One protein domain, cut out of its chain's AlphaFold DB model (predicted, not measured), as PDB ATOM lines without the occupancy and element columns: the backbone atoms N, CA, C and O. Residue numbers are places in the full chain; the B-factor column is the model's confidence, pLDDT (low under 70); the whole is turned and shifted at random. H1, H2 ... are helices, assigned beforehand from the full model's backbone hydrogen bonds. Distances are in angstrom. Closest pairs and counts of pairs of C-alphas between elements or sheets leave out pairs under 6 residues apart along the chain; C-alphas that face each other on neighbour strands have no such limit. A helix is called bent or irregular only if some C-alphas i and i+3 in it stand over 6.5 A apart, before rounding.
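Overview. This is residues 394 to 573 of the 573 residues of the protein "Hypothetical protein" of Aureoumbra lagunensis (UniProt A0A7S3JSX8). H5 runs through the middle of the domain, with H1 packed at a shallow tilt on its first part and H7 farther along it, while H4 packs on the later part of H1, running the opposite way. H6 crosses at one end, making a corner with H4 and another with H7, and H8 stands crosswise at the other end, at the far end of H5. The 180 printed residues hold eight named helices, H1 to H8 in chain order, and no named strand: the class is all helix. The whole is compact, with a radius of gyration of the C-alphas of 16.6 A, and rounded, spanning 46 by 36 by 30 A.

Arrangement. H1, residues 394 to 411, touches H4, residues 443 to 463, with residues 403 to 411 alone, at a shallow tilt of 16 degrees, opposite ways; the closest C-alphas, of Ile 411 and Leu 453, are 6.4 A apart. H1 touches H5, residues 477 to 497, at a shallow tilt of 30 degrees, the same way, closest at the C-alphas of Ile 404 and Ala 478, 5.4 A. H2, residues 424 to 427, touches H4, with the C-alphas of Thr 424 and Lys 449 5.2 A apart. H3, residues 432 to 435, only just touches H8, residues 556 to 564, with 3 pairs of C-alphas within 8 A, the closest being Ala 433 and Pro 557, 6.2 A. H4 touches H6, residues 517 to 529, only at their ends, about perpendicular at 76 degrees; the closest C-alphas are those of Asp 461 and Leu 519, 5.4 A. H4 and H5 are apart. H5 is only just irregular, C-alphas 481 and 484 being 6.8 A apart, and has a kink of 30 degrees near residue 489. H5 touches H7, residues 531 to 548, at a shallow tilt of 29 degrees, the same way, closest at the C-alphas of Val 487 and Arg 537, 6.0 A. H5 touches H8 with residues 496 to 497 alone, at a steep tilt of 65 degrees; the closest C-alphas are those of Val 496 and Ile 559, 5.5 A. H6 and H7 touch only at the corner, where the C-alphas of Thr 527 and Ala 534 are 4.8 A apart. The helix packing is mostly aligned, that is, with helix lines at shallow tilts: leaving out the pairs that touch only at the corner or at their ends, 3 of the 4 pairs of helices that touch and have a tilt are at a shallow one. Every O i to N i+4 pair is within hydrogen-bond range in H1, H4, H6 and H8, with 14 of 17 in H5 and 13 of 14 in H7; H2 and H3 are too short for such a pair.

Along the chain. H1 begins at C-alpha 394, (270.169, 51.750, 27.492), and is 24.9 A long. H4 is 30.1 A long, H5 29.6 A, H6 18.0 A and H7 25.6 A. H8 ends at C-alpha 564, (316.796, 36.375, 34.939).

Size, cuts and confidence. The C-alphas of Pro 394 and Pro 551 are the two farthest apart, 51.2 A. The printed part has no cut and ends at Pro 573, the chain's last residue. The links H1 to H2, H4 to H5 and H5 to H6 are long. The mean pLDDT of the printed part is 90.5; residues 414 to 419, 505 to 512 and 573 are under 70.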
ATOM      1  N   PRO A 394     269.235  52.013  28.585       97.62
ATOM      2  CA  PRO A 394     270.169  51.750  27.492       97.62
ATOM      3  C   PRO A 394     271.616  52.154  27.808       97.62
ATOM      4  O   PRO A 394     272.518  51.370  27.520       97.62
ATOM      5  N   ASP A 395     271.836  53.315  28.435       96.69
ATOM      6  CA  ASP A 395     273.178  53.826  28.748       96.69
ATOM      7  C   ASP A 395     273.918  52.948  29.764       96.69
ATOM      8  O   ASP A 395     275.086  52.609  29.569       96.69
ATOM      9  N   ASP A 396     273.239  52.516  30.828       97.25
ATOM     10  CA  ASP A 396     273.858  51.633  31.817       97.25
ATOM     11  C   ASP A 396     274.093  50.232  31.249       97.25
ATOM     12  O   ASP A 396     275.125  49.626  31.536       97.25
ATOM     13  N   ARG A 397     273.191  49.722  30.395       97.56
ATOM     14  CA  ARG A 397     273.432  48.455  29.687       97.56
ATOM     15  C   ARG A 397     274.648  48.559  28.779       97.56
ATOM     16  O   ARG A 397     275.506  47.690  28.836       97.56
ATOM     17  N   GLN A 398     274.766  49.628  27.993       97.75
ATOM     18  CA  GLN A 398     275.933  49.853  27.142       97.75
ATOM     19  C   GLN A 398     277.225  49.899  27.968       97.75
ATOM     20  O   GLN A 398     278.211  49.265  27.587       97.75
ATOM     21  N   ARG A 399     277.222  50.606  29.105       97.88
ATOM     22  CA  ARG A 399     278.380  50.679  30.004       97.88
ATOM     23  C   ARG A 399     278.736  49.311  30.583       97.88
ATOM     24  O   ARG A 399     279.905  48.934  30.561       97.88
ATOM     25  N   MET A 400     277.738  48.563  31.055       97.94
ATOM     26  CA  MET A 400     277.904  47.192  31.541       97.94
ATOM     27  C   MET A 400     278.542  46.303  30.470       97.94
ATOM     28  O   MET A 400     279.551  45.654  30.739       97.94
ATOM     29  N   GLU A 401     278.000  46.322  29.250       97.94
ATOM     30  CA  GLU A 401     278.522  45.539  28.130       97.94
ATOM     31  C   GLU A 401     279.964  45.907  27.800       97.94
ATOM     32  O   GLU A 401     280.804  45.024  27.660       97.94
ATOM     33  N   LEU A 402     280.292  47.199  27.712       97.94
ATOM     34  CA  LEU A 402     281.656  47.631  27.410       97.94
ATOM     35  C   LEU A 402     282.651  47.108  28.455       97.94
ATOM     36  O   LEU A 402     283.693  46.559  28.099       97.94
ATOM     37  N   ILE A 403     282.304  47.224  29.738       97.94
ATOM     38  CA  ILE A 403     283.144  46.764  30.847       97.94
ATOM     39  C   ILE A 403     283.330  45.236  30.799       97.94
ATOM     40  O   ILE A 403     284.462  44.760  30.927       97.94
ATOM     41  N   ILE A 404     282.265  44.458  30.567       97.56
ATOM     42  CA  ILE A 404     282.333  42.990  30.426       97.56
ATOM     43  C   ILE A 404     283.169  42.592  29.203       97.56
ATOM     44  O   ILE A 404     284.035  41.722  29.286       97.56
ATOM     45  N   ARG A 405     282.963  43.246  28.058       95.62
ATOM     46  CA  ARG A 405     283.686  42.932  26.819       95.62
ATOM     47  C   ARG A 405     285.171  43.250  26.931       95.62
ATOM     48  O   ARG A 405     285.983  42.459  26.459       95.62
ATOM     49  N   CYS A 406     285.546  44.346  27.589       94.75
ATOM     50  CA  CYS A 406     286.952  44.647  27.846       94.75
ATOM     51  C   CYS A 406     287.621  43.563  28.707       94.75
ATOM     52  O   CYS A 406     288.746  43.154  28.417       94.75
ATOM     53  N   HIS A 407     286.915  43.046  29.714       95.38
ATOM     54  CA  HIS A 407     287.391  41.917  30.512       95.38
ATOM     55  C   HIS A 407     287.606  40.658  29.668       95.38
ATOM     56  O   HIS A 407     288.705  40.099  29.648       95.38
ATOM     57  N   ASP A 408     286.564  40.230  28.954       93.19
ATOM     58  CA  ASP A 408     286.549  38.961  28.227       93.19
ATOM     59  C   ASP A 408     287.413  38.973  26.968       93.19
ATOM     60  O   ASP A 408     287.755  37.915  26.459       93.19
ATOM     61  N   LEU A 409     287.796  40.132  26.438       90.56
ATOM     62  CA  LEU A 409     288.680  40.196  25.273       90.56
ATOM     63  C   LEU A 409     290.143  40.400  25.662       90.56
ATOM     64  O   LEU A 409     291.011  39.728  25.105       90.56
ATOM     65  N   TYR A 410     290.422  41.280  26.627       90.12
ATOM     66  CA  TYR A 410     291.787  41.762  26.870       90.12
ATOM     67  C   TYR A 410     292.418  41.241  28.166       90.12
ATOM     68  O   TYR A 410     293.644  41.243  28.286       90.12
ATOM     69  N   ILE A 411     291.622  40.760  29.128       90.25
ATOM     70  CA  ILE A 411     292.123  40.291  30.430       90.25
ATOM     71  C   ILE A 411     291.978  38.775  30.571       90.25
ATOM     72  O   ILE A 411     292.969  38.041  30.599       90.25
ATOM     73  N   ALA A 412     290.741  38.293  30.635       87.56
ATOM     74  CA  ALA A 412     290.408  36.902  30.921       87.56
ATOM     75  C   ALA A 412     289.854  36.204  29.675       87.56
ATOM     76  O   ALA A 412     288.810  35.557  29.724       87.56
ATOM     77  N   SER A 413     290.557  36.366  28.548       79.25
ATOM     78  CA  SER A 413     290.115  35.837  27.257       79.25
ATOM     79  C   SER A 413     289.707  34.362  27.330       79.25
ATOM     80  O   SER A 413     290.457  33.574  27.911       79.25
ATOM     81  N   PRO A 414     288.594  33.941  26.696       62.88
ATOM     82  CA  PRO A 414     288.176  32.540  26.649       62.88
ATOM     83  C   PRO A 414     289.254  31.595  26.113       62.88
ATOM     84  O   PRO A 414     289.231  30.407  26.416       62.88
ATOM     85  N   ASN A 415     290.243  32.098  25.363       65.31
ATOM     86  CA  ASN A 415     291.378  31.319  24.860       65.31
ATOM     87  C   ASN A 415     292.520  31.132  25.875       65.31
ATOM     88  O   ASN A 415     293.537  30.541  25.526       65.31
ATOM     89  N   ASN A 416     292.347  31.550  27.132       62.75
ATOM     90  CA  ASN A 416     293.356  31.555  28.203       62.75
ATOM     91  C   ASN A 416     293.923  30.190  28.654       62.75
ATOM     92  O   ASN A 416     294.540  30.091  29.715       62.75
ATOM     93  N   THR A 417     293.690  29.123  27.897       60.06
ATOM     94  CA  THR A 417     294.256  27.796  28.164       60.06
ATOM     95  C   THR A 417     294.606  27.035  26.884       60.06
ATOM     96  O   THR A 417     294.947  25.856  26.974       60.06
ATOM     97  N   GLN A 418     294.462  27.650  25.702       67.31
ATOM     98  CA  GLN A 418     294.749  26.979  24.434       67.31
ATOM     99  C   GLN A 418     296.263  26.932  24.176       67.31
ATOM    100  O   GLN A 418     296.934  27.949  24.366       67.31
ATOM    101  N   PRO A 419     296.808  25.786  23.731       68.50
ATOM    102  CA  PRO A 419     298.205  25.689  23.335       68.50
ATOM    103  C   PRO A 419     298.598  26.711  22.259       68.50
ATOM    104  O   PRO A 419     297.862  26.911  21.296       68.50
ATOM    105  N   GLY A 420     299.779  27.319  22.396       71.38
ATOM    106  CA  GLY A 420     300.371  28.189  21.373       71.38
ATOM    107  C   GLY A 420     299.794  29.605  21.289       71.38
ATOM    108  O   GLY A 420     300.041  30.293  20.301       71.38
ATOM    109  N   PHE A 421     299.039  30.057  22.296       76.50
ATOM    110  CA  PHE A 421     298.479  31.409  22.335       76.50
ATOM    111  C   PHE A 421     298.985  32.196  23.551       76.50
ATOM    112  O   PHE A 421     298.867  31.740  24.686       76.50
ATOM    113  N   SER A 422     299.492  33.412  23.337       81.00
ATOM    114  CA  SER A 422     299.880  34.322  24.423       81.00
ATOM    115  C   SER A 422     298.661  35.108  24.908       81.00
ATOM    116  O   SER A 422     298.062  35.876  24.153       81.00
ATOM    117  N   HIS A 423     298.283  34.948  26.176       87.44
ATOM    118  CA  HIS A 423     297.092  35.580  26.752       87.44
ATOM    119  C   HIS A 423     297.362  36.190  28.131       87.44
ATOM    120  O   HIS A 423     298.143  35.671  28.930       87.44
ATOM    121  N   THR A 424     296.664  37.282  28.436       90.38
ATOM    122  CA  THR A 424     296.936  38.141  29.596       90.38
ATOM    123  C   THR A 424     296.828  37.404  30.929       90.38
ATOM    124  O   THR A 424     297.738  37.487  31.748       90.38
ATOM    125  N   GLN A 425     295.781  36.597  31.136       91.12
ATOM    126  CA  GLN A 425     295.647  35.845  32.388       91.12
ATOM    127  C   GLN A 425     296.782  34.828  32.620       91.12
ATOM    128  O   GLN A 425     297.222  34.637  33.749       91.12
ATOM    129  N   GLY A 426     297.276  34.180  31.562       91.12
ATOM    130  CA  GLY A 426     298.342  33.178  31.659       91.12
ATOM    131  C   GLY A 426     299.710  33.806  31.829       91.12
ATOM    132  O   GLY A 426     300.563  33.225  32.496       91.12
ATOM    133  N   ALA A 427     299.889  35.023  31.307       92.88
ATOM    134  CA  ALA A 427     301.095  35.809  31.518       92.88
ATOM    135  C   ALA A 427     301.407  35.970  33.011       92.88
ATOM    136  O   ALA A 427     302.580  36.068  33.358       92.88
ATOM    137  N   MET A 428     300.389  35.914  33.881       93.94
ATOM    138  CA  MET A 428     300.554  36.066  35.321       93.94
ATOM    139  C   MET A 428     301.141  34.849  36.053       93.94
ATOM    140  O   MET A 428     301.643  35.031  37.154       93.94
ATOM    141  N   TYR A 429     301.074  33.626  35.503       93.25
ATOM    142  CA  TYR A 429     301.471  32.424  36.263       93.25
ATOM    143  C   TYR A 429     301.998  31.234  35.442       93.25
ATOM    144  O   TYR A 429     302.645  30.346  35.998       93.25
ATOM    145  N   LEU A 430     301.733  31.175  34.132       93.00
ATOM    146  CA  LEU A 430     302.163  30.053  33.294       93.00
ATOM    147  C   LEU A 430     303.658  30.157  32.985       93.00
ATOM    148  O   LEU A 430     304.121  31.171  32.465       93.00
ATOM    149  N   SER A 431     304.390  29.076  33.243       93.50
ATOM    150  CA  SER A 431     305.821  28.903  32.956       93.50
ATOM    151  C   SER A 431     306.056  27.662  32.102       93.50
ATOM    152  O   SER A 431     305.358  26.658  32.266       93.50
ATOM    153  N   ALA A 432     307.063  27.692  31.224       91.94
ATOM    154  CA  ALA A 432     307.397  26.536  30.386       91.94
ATOM    155  C   ALA A 432     307.864  25.339  31.226       91.94
ATOM    156  O   ALA A 432     307.475  24.207  30.949       91.94
ATOM    157  N   ALA A 433     308.636  25.604  32.281       93.00
ATOM    158  CA  ALA A 433     309.200  24.573  33.145       93.00
ATOM    159  C   ALA A 433     308.142  23.788  33.937       93.00
ATOM    160  O   ALA A 433     308.326  22.599  34.164       93.00
ATOM    161  N   PHE A 434     307.032  24.423  34.336       92.88
ATOM    162  CA  PHE A 434     305.972  23.741  35.090       92.88
ATOM    163  C   PHE A 434     304.783  23.332  34.212       92.88
ATOM    164  O   PHE A 434     304.235  22.244  34.350       92.88
ATOM    165  N   HIS A 435     304.356  24.205  33.297       90.88
ATOM    166  CA  HIS A 435     303.120  24.024  32.529       90.88
ATOM    167  C   HIS A 435     303.354  23.468  31.121       90.88
ATOM    168  O   HIS A 435     302.377  23.246  30.398       90.88
ATOM    169  N   GLY A 436     304.617  23.257  30.746       90.31
ATOM    170  CA  GLY A 436     305.049  22.838  29.422       90.31
ATOM    171  C   GLY A 436     305.178  24.010  28.438       90.31
ATOM    172  O   GLY A 436     304.479  25.022  28.562       90.31
ATOM    173  N   PRO A 437     306.036  23.873  27.410       87.31
ATOM    174  CA  PRO A 437     306.304  24.941  26.444       87.31
ATOM    175  C   PRO A 437     305.054  25.349  25.657       87.31
ATOM    176  O   PRO A 437     304.891  26.512  25.314       87.31
ATOM    177  N   HIS A 438     304.125  24.417  25.432       84.88
ATOM    178  CA  HIS A 438     302.897  24.667  24.681       84.88
ATOM    179  C   HIS A 438     301.915  25.618  25.376       84.88
ATOM    180  O   HIS A 438     301.078  26.202  24.697       84.88
ATOM    181  N   ARG A 439     301.985  25.765  26.706       84.19
ATOM    182  CA  ARG A 439     301.122  26.685  27.471       84.19
ATOM    183  C   ARG A 439     301.849  27.934  27.957       84.19
ATOM    184  O   ARG A 439     301.224  28.816  28.536       84.19
ATOM    185  N   ALA A 440     303.162  27.984  27.783       87.44
ATOM    186  CA  ALA A 440     303.959  29.138  28.141       87.44
ATOM    187  C   ALA A 440     303.980  30.166  27.006       87.44
ATOM    188  O   ALA A 440     303.429  29.951  25.928       87.44
ATOM    189  N   MET A 441     304.632  31.293  27.265       91.62
ATOM    190  CA  MET A 441     304.885  32.343  26.284       91.62
ATOM    191  C   MET A 441     306.323  32.828  26.419       91.62
ATOM    192  O   MET A 441     306.967  32.569  27.437       91.62
ATOM    193  N   SER A 442     306.821  33.534  25.406       92.19
ATOM    194  CA  SER A 442     308.135  34.167  25.491       92.19
ATOM    195  C   SER A 442     308.150  35.272  26.556       92.19
ATOM    196  O   SER A 442     307.121  35.883  26.860       92.19
ATOM    197  N   VAL A 443     309.331  35.581  27.095       93.25
ATOM    198  CA  VAL A 443     309.502  36.680  28.062       93.25
ATOM    199  C   VAL A 443     309.080  38.038  27.489       93.25
ATOM    200  O   VAL A 443     308.470  38.841  28.196       93.25
ATOM    201  N   SER A 444     309.320  38.278  26.196       91.94
ATOM    202  CA  SER A 444     308.879  39.494  25.504       91.94
ATOM    203  C   SER A 444     307.359  39.569  25.383       91.94
ATOM    204  O   SER A 444     306.779  40.622  25.652       91.94
ATOM    205  N   ASP A 445     306.700  38.456  25.045       92.25
ATOM    206  CA  ASP A 445     305.236  38.406  24.977       92.25
ATOM    207  C   ASP A 445     304.618  38.600  26.360       92.25
ATOM    208  O   ASP A 445     303.633  39.326  26.498       92.25
ATOM    209  N   ARG A 446     305.219  38.009  27.400       93.38
ATOM    210  CA  ARG A 446     304.781  38.190  28.788       93.38
ATOM    211  C   ARG A 446     304.833  39.661  29.189       93.38
ATOM    212  O   ARG A 446     303.837  40.188  29.681       93.38
ATOM    213  N   ALA A 447     305.952  40.341  28.933       93.19
ATOM    214  CA  ALA A 447     306.093  41.768  29.219       93.19
ATOM    215  C   ALA A 447     305.062  42.615  28.442       93.19
ATOM    216  O   ALA A 447     304.434  43.511  29.011       93.19
ATOM    217  N   ALA A 448     304.818  42.297  27.164       92.19
ATOM    218  CA  ALA A 448     303.791  42.962  26.363       92.19
ATOM    219  C   ALA A 448     302.378  42.750  26.938       92.19
ATOM    220  O   ALA A 448     301.600  43.704  27.027       92.19
ATOM    221  N   LYS A 449     302.061  41.536  27.400       92.75
ATOM    222  CA  LYS A 449     300.769  41.214  28.024       92.75
ATOM    223  C   LYS A 449     300.566  41.873  29.384       92.75
ATOM    224  O   LYS A 449     299.455  42.305  29.674       92.75
ATOM    225  N   LEU A 450     301.612  42.040  30.188       93.69
ATOM    226  CA  LEU A 450     301.530  42.810  31.437       93.69
ATOM    227  C   LEU A 450     301.320  44.307  31.177       93.69
ATOM    228  O   LEU A 450     300.549  44.958  31.882       93.69
ATOM    229  N   LYS A 451     301.944  44.857  30.128       93.00
ATOM    230  CA  LYS A 451     301.688  46.239  29.694       93.00
ATOM    231  C   LYS A 451     300.244  46.425  29.214       93.00
ATOM    232  O   LYS A 451     299.622  47.446  29.517       93.00
ATOM    233  N   GLU A 452     299.707  45.452  28.482       92.50
ATOM    234  CA  GLU A 452     298.300  45.430  28.070       92.50
ATOM    235  C   GLU A 452     297.375  45.380  29.296       92.50
ATOM    236  O   GLU A 452     296.516  46.248  29.427       92.50
ATOM    237  N   LEU A 453     297.619  44.454  30.236       94.50
ATOM    238  CA  LEU A 453     296.897  44.353  31.511       94.50
ATOM    239  C   LEU A 453     296.840  45.700  32.238       94.50
ATOM    240  O   LEU A 453     295.761  46.163  32.603       94.50
ATOM    241  N   TRP A 454     297.994  46.348  32.409       95.56
ATOM    242  CA  TRP A 454     298.076  47.653  33.058       95.56
ATOM    243  C   TRP A 454     297.237  48.712  32.344       95.56
ATOM    244  O   TRP A 454     296.488  49.452  32.981       95.56
ATOM    245  N   SER A 455     297.320  48.754  31.013       94.62
ATOM    246  CA  SER A 455     296.576  49.719  30.201       94.62
ATOM    247  C   SER A 455     295.063  49.563  30.389       94.62
ATOM    248  O   SER A 455     294.362  50.563  30.529       94.62
ATOM    249  N   GLN A 456     294.566  48.323  30.462       95.88
ATOM    250  CA  GLN A 456     293.146  48.050  30.707       95.88
ATOM    251  C   GLN A 456     292.715  48.405  32.134       95.88
ATOM    252  O   GLN A 456     291.636  48.964  32.317       95.88
ATOM    253  N   LEU A 457     293.553  48.136  33.143       96.19
ATOM    254  CA  LEU A 457     293.268  48.502  34.535       96.19
ATOM    255  C   LEU A 457     293.198  50.025  34.717       96.19
ATOM    256  O   LEU A 457     292.256  50.527  35.326       96.19
ATOM    257  N   VAL A 458     294.147  50.769  34.141       95.94
ATOM    258  CA  VAL A 458     294.156  52.242  34.177       95.94
ATOM    259  C   VAL A 458     292.983  52.828  33.399       95.94
ATOM    260  O   VAL A 458     292.385  53.811  33.839       95.94
ATOM    261  N   TRP A 459     292.653  52.252  32.240       97.00
ATOM    262  CA  TRP A 459     291.477  52.663  31.480       97.00
ATOM    263  C   TRP A 459     290.206  52.476  32.309       97.00
ATOM    264  O   TRP A 459     289.456  53.438  32.471       97.00
ATOM    265  N   LEU A 460     289.999  51.283  32.874       97.25
ATOM    266  CA  LEU A 460     288.801  50.987  33.648       97.25
ATOM    267  C   LEU A 460     288.706  51.899  34.871       97.25
ATOM    268  O   LEU A 460     287.660  52.504  35.072       97.25
ATOM    269  N   ASP A 461     289.796  52.073  35.627       96.62
ATOM    270  CA  ASP A 461     289.839  52.974  36.785       96.62
ATOM    271  C   ASP A 461     289.382  54.394  36.419       96.62
ATOM    272  O   ASP A 461     288.487  54.949  37.059       96.62
ATOM    273  N   LYS A 462     289.919  54.953  35.327       96.25
ATOM    274  CA  LYS A 462     289.536  56.282  34.824       96.25
ATOM    275  C   LYS A 462     288.101  56.332  34.305       96.25
ATOM    276  O   LYS A 462     287.460  57.376  34.427       96.25
ATOM    277  N   TYR A 463     287.614  55.233  33.735       96.56
ATOM    278  CA  TYR A 463     286.272  55.114  33.174       96.56
ATOM    279  C   TYR A 463     285.175  55.044  34.249       96.56
ATOM    280  O   TYR A 463     284.039  55.432  33.981       96.56
ATOM    281  N   LEU A 464     285.497  54.611  35.477       93.69
ATOM    282  CA  LEU A 464     284.525  54.559  36.573       93.69
ATOM    283  C   LEU A 464     283.971  55.945  36.917       93.69
ATOM    284  O   LEU A 464     284.722  56.891  37.162       93.69
ATOM    285  N   ILE A 465     282.646  56.028  37.038       88.81
ATOM    286  CA  ILE A 465     281.890  57.272  37.265       88.81
ATOM    287  C   ILE A 465     281.758  57.667  38.749       88.81
ATOM    288  O   ILE A 465     281.010  58.578  39.085       88.81
ATOM    289  N   GLY A 466     282.481  56.992  39.647       86.19
ATOM    290  CA  GLY A 466     282.480  57.300  41.083       86.19
ATOM    291  C   GLY A 466     281.307  56.714  41.874       86.19
ATOM    292  O   GLY A 466     281.087  57.116  43.013       86.19
ATOM    293  N   THR A 467     280.570  55.766  41.297       92.12
ATOM    294  CA  THR A 467     279.538  54.990  41.994       92.12
ATOM    295  C   THR A 467     280.141  53.846  42.822       92.12
ATOM    296  O   THR A 467     281.280  53.447  42.569       92.12
ATOM    297  N   PRO A 468     279.400  53.277  43.795       93.19
ATOM    298  CA  PRO A 468     279.876  52.126  44.570       93.19
ATOM    299  C   PRO A 468     280.073  50.841  43.743       93.19
ATOM    300  O   PRO A 468     280.859  49.981  44.136       93.19
ATOM    301  N   TYR A 469     279.381  50.720  42.605       97.06
ATOM    302  CA  TYR A 469     279.472  49.604  41.652       97.06
ATOM    303  C   TYR A 469     280.055  50.071  40.313       97.06
ATOM    304  O   TYR A 469     280.138  51.276  40.066       97.06
ATOM    305  N   LEU A 470     280.439  49.138  39.433       97.06
ATOM    306  CA  LEU A 470     281.126  49.472  38.172       97.06
ATOM    307  C   LEU A 470     280.280  50.311  37.203       97.06
ATOM    308  O   LEU A 470     280.832  51.091  36.429       97.06
ATOM    309  N   VAL A 471     278.956  50.131  37.214       97.06
ATOM    310  CA  VAL A 471     278.059  50.707  36.196       97.06
ATOM    311  C   VAL A 471     277.230  51.871  36.728       97.06
ATOM    312  O   VAL A 471     277.108  52.886  36.038       97.06
ATOM    313  N   SER A 472     276.635  51.706  37.912       93.88
ATOM    314  CA  SER A 472     275.701  52.655  38.526       93.88
ATOM    315  C   SER A 472     275.656  52.480  40.058       93.88
ATOM    316  O   SER A 472     276.562  51.907  40.659       93.88
ATOM    317  N   ASN A 473     274.599  52.957  40.723       94.44
ATOM    318  CA  ASN A 473     274.389  52.782  42.169       94.44
ATOM    319  C   ASN A 473     273.837  51.396  42.560       94.44
ATOM    320  O   ASN A 473     273.409  51.199  43.696       94.44
ATOM    321  N   SER A 474     273.814  50.425  41.646       93.75
ATOM    322  CA  SER A 474     273.351  49.058  41.908       93.75
ATOM    323  C   SER A 474     274.288  48.019  41.295       93.75
ATOM    324  O   SER A 474     274.958  48.299  40.303       93.75
ATOM    325  N   LEU A 475     274.315  46.823  41.897       95.75
ATOM    326  CA  LEU A 475     275.058  45.669  41.380       95.75
ATOM    327  C   LEU A 475     274.669  45.370  39.933       95.75
ATOM    328  O   LEU A 475     273.486  45.369  39.593       95.75
ATOM    329  N   SER A 476     275.669  45.025  39.130       96.81
ATOM    330  CA  SER A 476     275.501  44.636  37.738       96.81
ATOM    331  C   SER A 476     276.274  43.371  37.374       96.81
ATOM    332  O   SER A 476     277.181  42.951  38.096       96.81
ATOM    333  N   LEU A 477     275.974  42.775  36.215       97.62
ATOM    334  CA  LEU A 477     276.759  41.639  35.712       97.62
ATOM    335  C   LEU A 477     278.240  41.990  35.479       97.62
ATOM    336  O   LEU A 477     279.095  41.100  35.514       97.62
ATOM    337  N   ALA A 478     278.567  43.274  35.288       98.12
ATOM    338  CA  ALA A 478     279.952  43.726  35.206       98.12
ATOM    339  C   ALA A 478     280.696  43.493  36.529       98.12
ATOM    340  O   ALA A 478     281.841  43.040  36.508       98.12
ATOM    341  N   ASP A 479     280.041  43.734  37.670       98.25
ATOM    342  CA  ASP A 479     280.625  43.517  38.997       98.25
ATOM    343  C   ASP A 479     280.922  42.029  39.230       98.25
ATOM    344  O   ASP A 479     282.021  41.666  39.653       98.25
ATOM    345  N   LEU A 480     279.964  41.163  38.874       97.94
ATOM    346  CA  LEU A 480     280.096  39.704  38.964       97.94
ATOM    347  C   LEU A 480     281.199  39.166  38.040       97.94
ATOM    348  O   LEU A 480     281.811  38.145  38.342       97.94
ATOM    349  N   THR A 481     281.447  39.847  36.921       97.56
ATOM    350  CA  THR A 481     282.457  39.468  35.928       97.56
ATOM    351  C   THR A 481     283.871  39.835  36.364       97.56
ATOM    352  O   THR A 481     284.763  38.987  36.325       97.56
ATOM    353  N   TRP A 482     284.087  41.080  36.786       97.75
ATOM    354  CA  TRP A 482     285.427  41.582  37.090       97.75
ATOM    355  C   TRP A 482     285.950  41.122  38.444       97.75
ATOM    356  O   TRP A 482     287.141  40.829  38.569       97.75
ATOM    357  N   TYR A 483     285.085  41.052  39.460       98.19
ATOM    358  CA  TYR A 483     285.533  40.839  40.834       98.19
ATOM    359  C   TYR A 483     286.354  39.550  41.013       98.19
ATOM    360  O   TYR A 483     287.457  39.638  41.559       98.19
ATOM    361  N   PRO A 484     285.931  38.373  40.506       97.44
ATOM    362  CA  PRO A 484     286.719  37.152  40.667       97.44
ATOM    363  C   PRO A 484     288.108  37.213  40.017       97.44
ATOM    364  O   PRO A 484     289.066  36.638  40.533       97.44
ATOM    365  N   THR A 485     288.244  37.922  38.895       96.00
ATOM    366  CA  THR A 485     289.544  38.114  38.236       96.00
ATOM    367  C   THR A 485     290.417  39.102  39.007       96.00
ATOM    368  O   THR A 485     291.628  38.905  39.082       96.00
ATOM    369  N   CYS A 486     289.830  40.116  39.649       97.19
ATOM    370  CA  CYS A 486     290.548  40.983  40.584       97.19
ATOM    371  C   CYS A 486     291.089  40.213  41.792       97.19
ATOM    372  O   CYS A 486     292.238  40.433  42.155       97.19
ATOM    373  N   VAL A 487     290.339  39.249  42.341       97.06
ATOM    374  CA  VAL A 487     290.848  38.350  43.398       97.06
ATOM    375  C   VAL A 487     292.060  37.549  42.909       97.06
ATOM    376  O   VAL A 487     293.062  37.431  43.607       97.06
ATOM    377  N   PHE A 488     292.000  37.015  41.688       95.50
ATOM    378  CA  PHE A 488     293.139  36.310  41.095       95.50
ATOM    379  C   PHE A 488     294.371  37.221  40.950       95.50
ATOM    380  O   PHE A 488     295.481  36.827  41.299       95.50
ATOM    381  N   MET A 489     294.172  38.453  40.477       96.19
ATOM    382  CA  MET A 489     295.233  39.454  40.324       96.19
ATOM    383  C   MET A 489     295.818  39.923  41.666       96.19
ATOM    384  O   MET A 489     297.028  40.125  41.747       96.19
ATOM    385  N   GLU A 490     294.986  40.056  42.707       94.19
ATOM    386  CA  GLU A 490     295.383  40.384  44.088       94.19
ATOM    387  C   GLU A 490     296.419  39.393  44.633       94.19
ATOM    388  O   GLU A 490     297.336  39.772  45.359       94.19
ATOM    389  N   PHE A 491     296.303  38.122  44.243       95.12
ATOM    390  CA  PHE A 491     297.272  37.094  44.594       95.12
ATOM    391  C   PHE A 491     298.476  37.081  43.641       95.12
ATOM    392  O   PHE A 491     299.623  37.155  44.077       95.12
ATOM    393  N   MET A 492     298.230  36.984  42.331       95.94
ATOM    394  CA  MET A 492     299.280  36.656  41.361       95.94
ATOM    395  C   MET A 492     300.267  37.791  41.106       95.94
ATOM    396  O   MET A 492     301.468  37.543  41.011       95.94
ATOM    397  N   LEU A 493     299.789  39.033  40.980       95.75
ATOM    398  CA  LEU A 493     300.652  40.146  40.579       95.75
ATOM    399  C   LEU A 493     301.704  40.475  41.649       95.75
ATOM    400  O   LEU A 493     302.883  40.568  41.290       95.75
ATOM    401  N   PRO A 494     301.355  40.564  42.949       94.06
ATOM    402  CA  PRO A 494     302.362  40.686  43.998       94.06
ATOM    403  C   PRO A 494     303.272  39.460  44.064       94.06
ATOM    404  O   PRO A 494     304.491  39.597  44.135       94.06
ATOM    405  N   ARG A 495     302.694  38.252  43.984       94.75
ATOM    406  CA  ARG A 495     303.437  37.001  44.176       94.75
ATOM    407  C   ARG A 495     304.513  36.762  43.120       94.75
ATOM    408  O   ARG A 495     305.573  36.232  43.459       94.75
ATOM    409  N   VAL A 496     304.224  37.091  41.863       95.50
ATOM    410  CA  VAL A 496     305.073  36.750  40.716       95.50
ATOM    411  C   VAL A 496     305.918  37.937  40.248       95.50
ATOM    412  O   VAL A 496     307.077  37.743  39.889       95.50
ATOM    413  N   PHE A 497     305.385  39.164  40.288       94.62
ATOM    414  CA  PHE A 497     306.025  40.347  39.688       94.62
ATOM    415  C   PHE A 497     306.409  41.436  40.691       94.62
ATOM    416  O   PHE A 497     306.892  42.492  40.271       94.62
ATOM    417  N   ASP A 498     306.180  41.222  41.991       91.75
ATOM    418  CA  ASP A 498     306.442  42.223  43.034       91.75
ATOM    419  C   ASP A 498     305.676  43.543  42.783       91.75
ATOM    420  O   ASP A 498     306.195  44.658  42.929       91.75
ATOM    421  N   TRP A 499     304.429  43.416  42.311       93.38
ATOM    422  CA  TRP A 499     303.490  44.534  42.224       93.38
ATOM    423  C   TRP A 499     302.924  44.864  43.611       93.38
ATOM    424  O   TRP A 499     302.772  43.971  44.446       93.38
ATOM    425  N   PRO A 500     302.544  46.128  43.868       90.12
ATOM    426  CA  PRO A 500     301.800  46.471  45.070       90.12
ATOM    427  C   PRO A 500     300.409  45.828  45.051       90.12
ATOM    428  O   PRO A 500     299.886  45.449  44.000       90.12
ATOM    429  N   GLN A 501     299.769  45.772  46.219       90.06
ATOM    430  CA  GLN A 501     298.367  45.378  46.325       90.06
ATOM    431  C   GLN A 501     297.473  46.387  45.590       90.06
ATOM    432  O   GLN A 501     297.235  47.493  46.071       90.06
ATOM    433  N   LEU A 502     296.982  46.011  44.406       91.56
ATOM    434  CA  LEU A 502     296.235  46.919  43.529       91.56
ATOM    435  C   LEU A 502     294.838  47.255  44.052       91.56
ATOM    436  O   LEU A 502     294.350  48.355  43.818       91.56
ATOM    437  N   PHE A 503     294.174  46.319  44.727       91.19
ATOM    438  CA  PHE A 503     292.756  46.462  45.085       91.19
ATOM    439  C   PHE A 503     292.520  46.783  46.561       91.19
ATOM    440  O   PHE A 503     291.381  46.809  47.021       91.19
ATOM    441  N   TYR A 504     293.596  47.071  47.291       79.62
ATOM    442  CA  TYR A 504     293.536  47.506  48.675       79.62
ATOM    443  C   TYR A 504     293.370  49.029  48.747       79.62
ATOM    444  O   TYR A 504     294.149  49.780  48.154       79.62
ATOM    445  N   HIS A 505     292.353  49.490  49.479       65.94
ATOM    446  CA  HIS A 505     292.213  50.896  49.841       65.94
ATOM    447  C   HIS A 505     292.486  51.062  51.342       65.94
ATOM    448  O   HIS A 505     291.688  50.580  52.152       65.94
ATOM    449  N   PRO A 506     293.570  51.748  51.738       61.56
ATOM    450  CA  PRO A 506     293.872  51.940  53.147       61.56
ATOM    451  C   PRO A 506     292.775  52.751  53.843       61.56
ATOM    452  O   PRO A 506     292.163  53.644  53.247       61.56
ATOM    453  N   ARG A 507     292.512  52.436  55.118       56.78
ATOM    454  CA  ARG A 507     291.561  53.193  55.957       56.78
ATOM    455  C   ARG A 507     292.144  54.524  56.454       56.78
ATOM    456  O   ARG A 507     291.377  55.402  56.833       56.78
ATOM    457  N   ASN A 508     293.470  54.676  56.413       55.28
ATOM    458  CA  ASN A 508     294.206  55.844  56.900       55.28
ATOM    459  C   ASN A 508     295.033  56.493  55.776       55.28
ATOM    460  O   ASN A 508     295.609  55.799  54.943       55.28
ATOM    461  N   ASN A 509     295.169  57.822  55.803       54.97
ATOM    462  CA  ASN A 509     295.887  58.616  54.788       54.97
ATOM    463  C   ASN A 509     297.427  58.434  54.767       54.97
ATOM    464  O   ASN A 509     298.089  59.093  53.974       54.97
ATOM    465  N   ASN A 510     298.000  57.568  55.613       47.88
ATOM    466  CA  ASN A 510     299.456  57.379  55.753       47.88
ATOM    467  C   ASN A 510     299.999  56.106  55.066       47.88
ATOM    468  O   ASN A 510     301.177  55.793  55.212       47.88
ATOM    469  N   GLU A 511     299.169  55.356  54.336       57.34
ATOM    470  CA  GLU A 511     299.570  54.138  53.614       57.34
ATOM    471  C   GLU A 511     299.668  54.396  52.100       57.34
ATOM    472  O   GLU A 511     298.957  55.244  51.557       57.34
ATOM    473  N   HIS A 512     300.547  53.659  51.408       60.97
ATOM    474  CA  HIS A 512     300.727  53.767  49.956       60.97
ATOM    475  C   HIS A 512     299.385  53.651  49.216       60.97
ATOM    476  O   HIS A 512     298.677  52.650  49.326       60.97
ATOM    477  N   HIS A 513     299.047  54.679  48.435       75.69
ATOM    478  CA  HIS A 513     297.828  54.687  47.637       75.69
ATOM    479  C   HIS A 513     297.918  53.680  46.486       75.69
ATOM    480  O   HIS A 513     298.914  53.640  45.761       75.69
ATOM    481  N   SER A 514     296.853  52.892  46.301       89.31
ATOM    482  CA  SER A 514     296.704  52.041  45.120       89.31
ATOM    483  C   SER A 514     296.842  52.883  43.845       89.31
ATOM    484  O   SER A 514     296.257  53.969  43.764       89.31
ATOM    485  N   PRO A 515     297.557  52.386  42.820       90.75
ATOM    486  CA  PRO A 515     297.711  53.107  41.567       90.75
ATOM    487  C   PRO A 515     296.445  53.023  40.683       90.75
ATOM    488  O   PRO A 515     296.392  53.647  39.627       90.75
ATOM    489  N   VAL A 516     295.414  52.294  41.132       94.00
ATOM    490  CA  VAL A 516     294.053  52.244  40.568       94.00
ATOM    491  C   VAL A 516     293.015  52.506  41.679       94.00
ATOM    492  O   VAL A 516     292.297  51.605  42.123       94.00
ATOM    493  N   PRO A 517     292.955  53.742  42.213       92.94
ATOM    494  CA  PRO A 517     292.254  54.034  43.462       92.94
ATOM    495  C   PRO A 517     290.727  53.889  43.381       92.94
ATOM    496  O   PRO A 517     290.094  53.605  44.400       92.94
ATOM    497  N   ARG A 518     290.102  54.090  42.213       94.62
ATOM    498  CA  ARG A 518     288.647  53.923  42.051       94.62
ATOM    499  C   ARG A 518     288.286  52.441  42.023       94.62
ATOM    500  O   ARG A 518     287.350  52.045  42.716       94.62
ATOM    501  N   LEU A 519     289.067  51.625  41.316       95.31
ATOM    502  CA  LEU A 519     288.918  50.169  41.331       95.31
ATOM    503  C   LEU A 519     289.186  49.577  42.715       95.31
ATOM    504  O   LEU A 519     288.433  48.715  43.159       95.31
ATOM    505  N   ALA A 520     290.201  50.066  43.431       94.81
ATOM    506  CA  ALA A 520     290.478  49.627  44.798       94.81
ATOM    507  C   ALA A 520     289.306  49.911  45.750       94.81
ATOM    508  O   ALA A 520     288.928  49.045  46.543       94.81
ATOM    509  N   ARG A 521     288.678  51.095  45.641       93.75
ATOM    510  CA  ARG A 521     287.460  51.416  46.406       93.75
ATOM    511  C   ARG A 521     286.307  50.488  46.060       93.75
ATOM    512  O   ARG A 521     285.684  49.965  46.975       93.75
ATOM    513  N   TRP A 522     286.047  50.272  44.773       96.38
ATOM    514  CA  TRP A 522     284.998  49.364  44.306       96.38
ATOM    515  C   TRP A 522     285.195  47.935  44.841       96.38
ATOM    516  O   TRP A 522     284.287  47.360  45.441       96.38
ATOM    517  N   PHE A 523     286.401  47.383  44.706       96.38
ATOM    518  CA  PHE A 523     286.718  46.033  45.170       96.38
ATOM    519  C   PHE A 523     286.585  45.903  46.695       96.38
ATOM    520  O   PHE A 523     285.970  44.957  47.197       96.38
ATOM    521  N   SER A 524     287.107  46.882  47.442       94.00
ATOM    522  CA  SER A 524     286.991  46.930  48.906       94.00
ATOM    523  C   SER A 524     285.531  47.072  49.356       94.00
ATOM    524  O   SER A 524     285.098  46.406  50.299       94.00
ATOM    525  N   PHE A 525     284.748  47.896  48.655       95.06
ATOM    526  CA  PHE A 525     283.320  48.067  48.904       95.06
ATOM    527  C   PHE A 525     282.578  46.741  48.718       95.06
ATOM    528  O   PHE A 525     281.957  46.273  49.667       95.06
ATOM    529  N   LEU A 526     282.718  46.075  47.568       96.56
ATOM    530  CA  LEU A 526     282.052  44.793  47.317       96.56
ATOM    531  C   LEU A 526     282.407  43.724  48.350       96.56
ATOM    532  O   LEU A 526     281.517  43.052  48.865       96.56
ATOM    533  N   THR A 527     283.691  43.617  48.695       95.00
ATOM    534  CA  THR A 527     284.175  42.655  49.696       95.00
ATOM    535  C   THR A 527     283.583  42.919  51.082       95.00
ATOM    536  O   THR A 527     283.322  41.978  51.821       95.00
ATOM    537  N   SER A 528     283.376  44.186  51.452       93.25
ATOM    538  CA  SER A 528     282.869  44.552  52.783       93.25
ATOM    539  C   SER A 528     281.347  44.557  52.896       93.25
ATOM    540  O   SER A 528     280.829  44.350  53.988       93.25
ATOM    541  N   GLN A 529     280.634  44.831  51.802       93.94
ATOM    542  CA  GLN A 529     279.180  45.006  51.824       93.94
ATOM    543  C   GLN A 529     278.404  43.737  51.463       93.94
ATOM    544  O   GLN A 529     277.208  43.675  51.733       93.94
ATOM    545  N   HIS A 530     279.046  42.744  50.836       94.62
ATOM    546  CA  HIS A 530     278.362  41.552  50.333       94.62
ATOM    547  C   HIS A 530     279.087  40.263  50.733       94.62
ATOM    548  O   HIS A 530     280.159  39.952  50.212       94.62
ATOM    549  N   ASP A 531     278.441  39.445  51.567       94.88
ATOM    550  CA  ASP A 531     278.983  38.156  52.029       94.88
ATOM    551  C   ASP A 531     279.341  37.207  50.874       94.88
ATOM    552  O   ASP A 531     280.350  36.505  50.932       94.88
ATOM    553  N   ALA A 532     278.558  37.213  49.789       95.69
ATOM    554  CA  ALA A 532     278.823  36.398  48.600       95.69
ATOM    555  C   ALA A 532     280.182  36.735  47.955       95.69
ATOM    556  O   ALA A 532     280.924  35.839  47.539       95.69
ATOM    557  N   PHE A 533     280.540  38.022  47.911       97.19
ATOM    558  CA  PHE A 533     281.811  38.490  47.363       97.19
ATOM    559  C   PHE A 533     282.974  38.125  48.290       97.19
ATOM    560  O   PHE A 533     283.950  37.530  47.827       97.19
ATOM    561  N   ALA A 534     282.837  38.364  49.600       96.25
ATOM    562  CA  ALA A 534     283.829  37.957  50.597       96.25
ATOM    563  C   ALA A 534     284.079  36.437  50.592       96.25
ATOM    564  O   ALA A 534     285.225  35.987  50.536       96.25
ATOM    565  N   SER A 535     283.008  35.636  50.580       95.06
ATOM    566  CA  SER A 535     283.090  34.175  50.525       95.06
ATOM    567  C   SER A 535     283.758  33.697  49.239       95.06
ATOM    568  O   SER A 535     284.623  32.821  49.283       95.06
ATOM    569  N   THR A 536     283.387  34.272  48.090       95.19
ATOM    570  CA  THR A 536     283.984  33.922  46.795       95.19
ATOM    571  C   THR A 536     285.472  34.261  46.761       95.19
ATOM    572  O   THR A 536     286.268  33.442  46.297       95.19
ATOM    573  N   ARG A 537     285.865  35.421  47.307       96.19
ATOM    574  CA  ARG A 537     287.271  35.810  47.446       96.19
ATOM    575  C   ARG A 537     288.054  34.791  48.270       96.19
ATOM    576  O   ARG A 537     289.077  34.301  47.798       96.19
ATOM    577  N   ASN A 538     287.549  34.419  49.445       96.38
ATOM    578  CA  ASN A 538     288.210  33.443  50.316       96.38
ATOM    579  C   ASN A 538     288.368  32.082  49.626       96.38
ATOM    580  O   ASN A 538     289.467  31.540  49.610       96.38
ATOM    581  N   THR A 539     287.321  31.572  48.965       95.06
ATOM    582  CA  THR A 539     287.387  30.290  48.234       95.06
ATOM    583  C   THR A 539     288.470  30.283  47.149       95.06
ATOM    584  O   THR A 539     289.181  29.291  46.988       95.06
ATOM    585  N   ILE A 540     288.608  31.378  46.392       95.81
ATOM    586  CA  ILE A 540     289.627  31.488  45.340       95.81
ATOM    587  C   ILE A 540     291.029  31.580  45.961       95.81
ATOM    588  O   ILE A 540     291.928  30.850  45.541       95.81
ATOM    589  N   LEU A 541     291.220  32.443  46.964       96.00
ATOM    590  CA  LEU A 541     292.522  32.645  47.605       96.00
ATOM    591  C   LEU A 541     293.007  31.397  48.345       96.00
ATOM    592  O   LEU A 541     294.179  31.053  48.231       96.00
ATOM    593  N   GLU A 542     292.129  30.682  49.049       95.81
ATOM    594  CA  GLU A 542     292.482  29.435  49.738       95.81
ATOM    595  C   GLU A 542     293.114  28.411  48.793       95.81
ATOM    596  O   GLU A 542     294.080  27.744  49.163       95.81
ATOM    597  N   TYR A 543     292.598  28.288  47.568       94.56
ATOM    598  CA  TYR A 543     293.192  27.404  46.572       94.56
ATOM    599  C   TYR A 543     294.584  27.882  46.153       94.56
ATOM    600  O   TYR A 543     295.521  27.088  46.135       94.56
ATOM    601  N   TRP A 544     294.741  29.168  45.837       94.06
ATOM    602  CA  TRP A 544     296.021  29.690  45.357       94.06
ATOM    603  C   TRP A 544     297.106  29.697  46.434       94.06
ATOM    604  O   TRP A 544     298.241  29.332  46.142       94.06
ATOM    605  N   HIS A 545     296.753  29.985  47.688       95.06
ATOM    606  CA  HIS A 545     297.661  29.818  48.823       95.06
ATOM    607  C   HIS A 545     298.078  28.355  49.011       95.06
ATOM    608  O   HIS A 545     299.255  28.089  49.240       95.06
ATOM    609  N   LYS A 546     297.149  27.396  48.867       94.38
ATOM    610  CA  LYS A 546     297.485  25.962  48.906       94.38
ATOM    611  C   LYS A 546     298.436  25.567  47.777       94.38
ATOM    612  O   LYS A 546     299.371  24.822  48.032       94.38
ATOM    613  N   MET A 547     298.230  26.080  46.564       91.62
ATOM    614  CA  MET A 547     299.121  25.821  45.424       91.62
ATOM    615  C   MET A 547     300.506  26.459  45.580       91.62
ATOM    616  O   MET A 547     301.489  25.885  45.131       91.62
ATOM    617  N   ASP A 548     300.617  27.622  46.220       93.00
ATOM    618  CA  ASP A 548     301.918  28.260  46.478       93.00
ATOM    619  C   ASP A 548     302.702  27.572  47.606       93.00
ATOM    620  O   ASP A 548     303.931  27.498  47.572       93.00
ATOM    621  N   ALA A 549     301.985  27.026  48.589       93.25
ATOM    622  CA  ALA A 549     302.555  26.197  49.647       93.25
ATOM    623  C   ALA A 549     302.881  24.761  49.189       93.25
ATOM    624  O   ALA A 549     303.502  24.011  49.945       93.25
ATOM    625  N   ASP A 550     302.463  24.366  47.984       92.81
ATOM    626  CA  ASP A 550     302.658  23.017  47.464       92.81
ATOM    627  C   ASP A 550     304.159  22.711  47.228       92.81
ATOM    628  O   ASP A 550     304.882  23.553  46.677       92.81
ATOM    629  N   PRO A 551     304.655  21.512  47.601       91.06
ATOM    630  CA  PRO A 551     306.057  21.128  47.405       91.06
ATOM    631  C   PRO A 551     306.536  21.159  45.949       91.06
ATOM    632  O   PRO A 551     307.738  21.239  45.709       91.06
ATOM    633  N   HIS A 552     305.627  21.100  44.973       90.19
ATOM    634  CA  HIS A 552     305.951  21.201  43.552       90.19
ATOM    635  C   HIS A 552     306.244  22.639  43.093       90.19
ATOM    636  O   HIS A 552     306.722  22.817  41.973       90.19
ATOM    637  N   ARG A 553     306.000  23.654  43.939       91.25
ATOM    638  CA  ARG A 553     306.457  25.046  43.761       91.25
ATOM    639  C   ARG A 553     306.116  25.636  42.385       91.25
ATOM    640  O   ARG A 553     306.970  26.183  41.691       91.25
ATOM    641  N   GLN A 554     304.843  25.558  41.995       93.12
ATOM    642  CA  GLN A 554     304.351  25.927  40.655       93.12
ATOM    643  C   GLN A 554     304.796  27.310  40.149       93.12
ATOM    644  O   GLN A 554     304.997  27.493  38.943       93.12
ATOM    645  N   PHE A 555     304.929  28.288  41.047       95.69
ATOM    646  CA  PHE A 555     305.238  29.671  40.687       95.69
ATOM    647  C   PHE A 555     306.738  29.978  40.633       95.69
ATOM    648  O   PHE A 555     307.125  30.946  39.982       95.69
ATOM    649  N   ASP A 556     307.597  29.169  41.256       96.00
ATOM    650  CA  ASP A 556     309.040  29.442  41.303       96.00
ATOM    651  C   ASP A 556     309.664  29.579  39.905       96.00
ATOM    652  O   ASP A 556     310.381  30.556  39.678       96.00
ATOM    653  N   PRO A 557     309.316  28.746  38.902       96.25
ATOM    654  CA  PRO A 557     309.931  28.884  37.590       96.25
ATOM    655  C   PRO A 557     309.594  30.185  36.850       96.25
ATOM    656  O   PRO A 557     310.436  30.694  36.117       96.25
ATOM    657  N   ILE A 558     308.383  30.739  37.014       96.06
ATOM    658  CA  ILE A 558     308.057  32.046  36.406       96.06
ATOM    659  C   ILE A 558     308.766  33.183  37.151       96.06
ATOM    660  O   ILE A 558     309.219  34.138  36.527       96.06
ATOM    661  N   ILE A 559     308.919  33.070  38.469       96.38
ATOM    662  CA  ILE A 559     309.643  34.057  39.279       96.38
ATOM    663  C   ILE A 559     311.123  34.085  38.902       96.38
ATOM    664  O   ILE A 559     311.710  35.159  38.778       96.38
ATOM    665  N   ASP A 560     311.724  32.917  38.694       95.81
ATOM    666  CA  ASP A 560     313.114  32.816  38.266       95.81
ATOM    667  C   ASP A 560     313.298  33.342  36.836       95.81
ATOM    668  O   ASP A 560     314.242  34.093  36.588       95.81
ATOM    669  N   GLU A 561     312.358  33.061  35.924       94.62
ATOM    670  CA  GLU A 561     312.330  33.644  34.573       94.62
ATOM    671  C   GLU A 561     312.317  35.184  34.619       94.62
ATOM    672  O   GLU A 561     313.072  35.840  33.898       94.62
ATOM    673  N   ILE A 562     311.516  35.776  35.508       94.56
ATOM    674  CA  ILE A 562     311.438  37.231  35.700       94.56
ATOM    675  C   ILE A 562     312.759  37.791  36.239       94.56
ATOM    676  O   ILE A 562     313.288  38.761  35.690       94.56
ATOM    677  N   LYS A 563     313.334  37.162  37.273       94.75
ATOM    678  CA  LYS A 563     314.616  37.578  37.873       94.75
ATOM    679  C   LYS A 563     315.779  37.512  36.883       94.75
ATOM    680  O   LYS A 563     316.673  38.352  36.947       94.75
ATOM    681  N   GLN A 564     315.766  36.542  35.970       96.06
ATOM    682  CA  GLN A 564     316.796  36.375  34.939       96.06
ATOM    683  C   GLN A 564     316.712  37.424  33.821       96.06
ATOM    684  O   GLN A 564     317.671  37.600  33.072       96.06
ATOM    685  N   ASN A 565     315.602  38.160  33.716       95.31
ATOM    686  CA  ASN A 565     315.364  39.131  32.649       95.31
ATOM    687  C   ASN A 565     315.110  40.554  33.192       95.31
ATOM    688  O   ASN A 565     314.107  41.174  32.836       95.31
ATOM    689  N   PRO A 566     316.003  41.133  34.019       91.50
ATOM    690  CA  PRO A 566     315.747  42.395  34.730       91.50
ATOM    691  C   PRO A 566     315.657  43.631  33.816       91.50
ATOM    692  O   PRO A 566     315.223  44.693  34.250       91.50
ATOM    693  N   HIS A 567     316.070  43.506  32.552       90.06
ATOM    694  CA  HIS A 567     315.996  44.565  31.547       90.06
ATOM    695  C   HIS A 567     314.569  44.791  31.010       90.06
ATOM    696  O   HIS A 567     314.296  45.829  30.405       90.06
ATOM    697  N   LEU A 568     313.654  43.835  31.217       90.31
ATOM    698  CA  LEU A 568     312.245  43.970  30.858       90.31
ATOM    699  C   LEU A 568     311.459  44.644  31.993       90.31
ATOM    700  O   LEU A 568     311.729  44.454  33.177       90.31
ATOM    701  N   LYS A 569     310.448  45.444  31.631       85.19
ATOM    702  CA  LYS A 569     309.552  46.077  32.608       85.19
ATOM    703  C   LYS A 569     308.508  45.070  33.091       85.19
ATOM    704  O   LYS A 569     307.485  44.878  32.442       85.19
ATOM    705  N   TRP A 570     308.780  44.455  34.236       88.50
ATOM    706  CA  TRP A 570     307.878  43.498  34.889       88.50
ATOM    707  C   TRP A 570     306.854  44.142  35.822       88.50
ATOM    708  O   TRP A 570     305.848  43.516  36.139       88.50
ATOM    709  N   LYS A 571     307.104  45.384  36.253       81.19
ATOM    710  CA  LYS A 571     306.210  46.188  37.099       81.19
ATOM    711  C   LYS A 571     305.229  47.017  36.267       81.19
ATOM    712  O   LYS A 571     305.310  47.034  35.037       81.19
ATOM    713  N   TYR A 572     304.310  47.709  36.940       78.19
ATOM    714  CA  TYR A 572     303.430  48.666  36.276       78.19
ATOM    715  C   TYR A 572     304.260  49.829  35.651       78.19
ATOM    716  O   TYR A 572     305.174  50.326  36.311       78.19
ATOM    717  N   PRO A 573     304.017  50.187  34.369       63.91
ATOM    718  CA  PRO A 573     304.727  51.208  33.585       63.91
ATOM    719  C   PRO A 573     304.847  52.614  34.161       63.91
ATOM    720  O   PRO A 573     303.854  53.104  34.750       63.91
TER     721      PRO A 573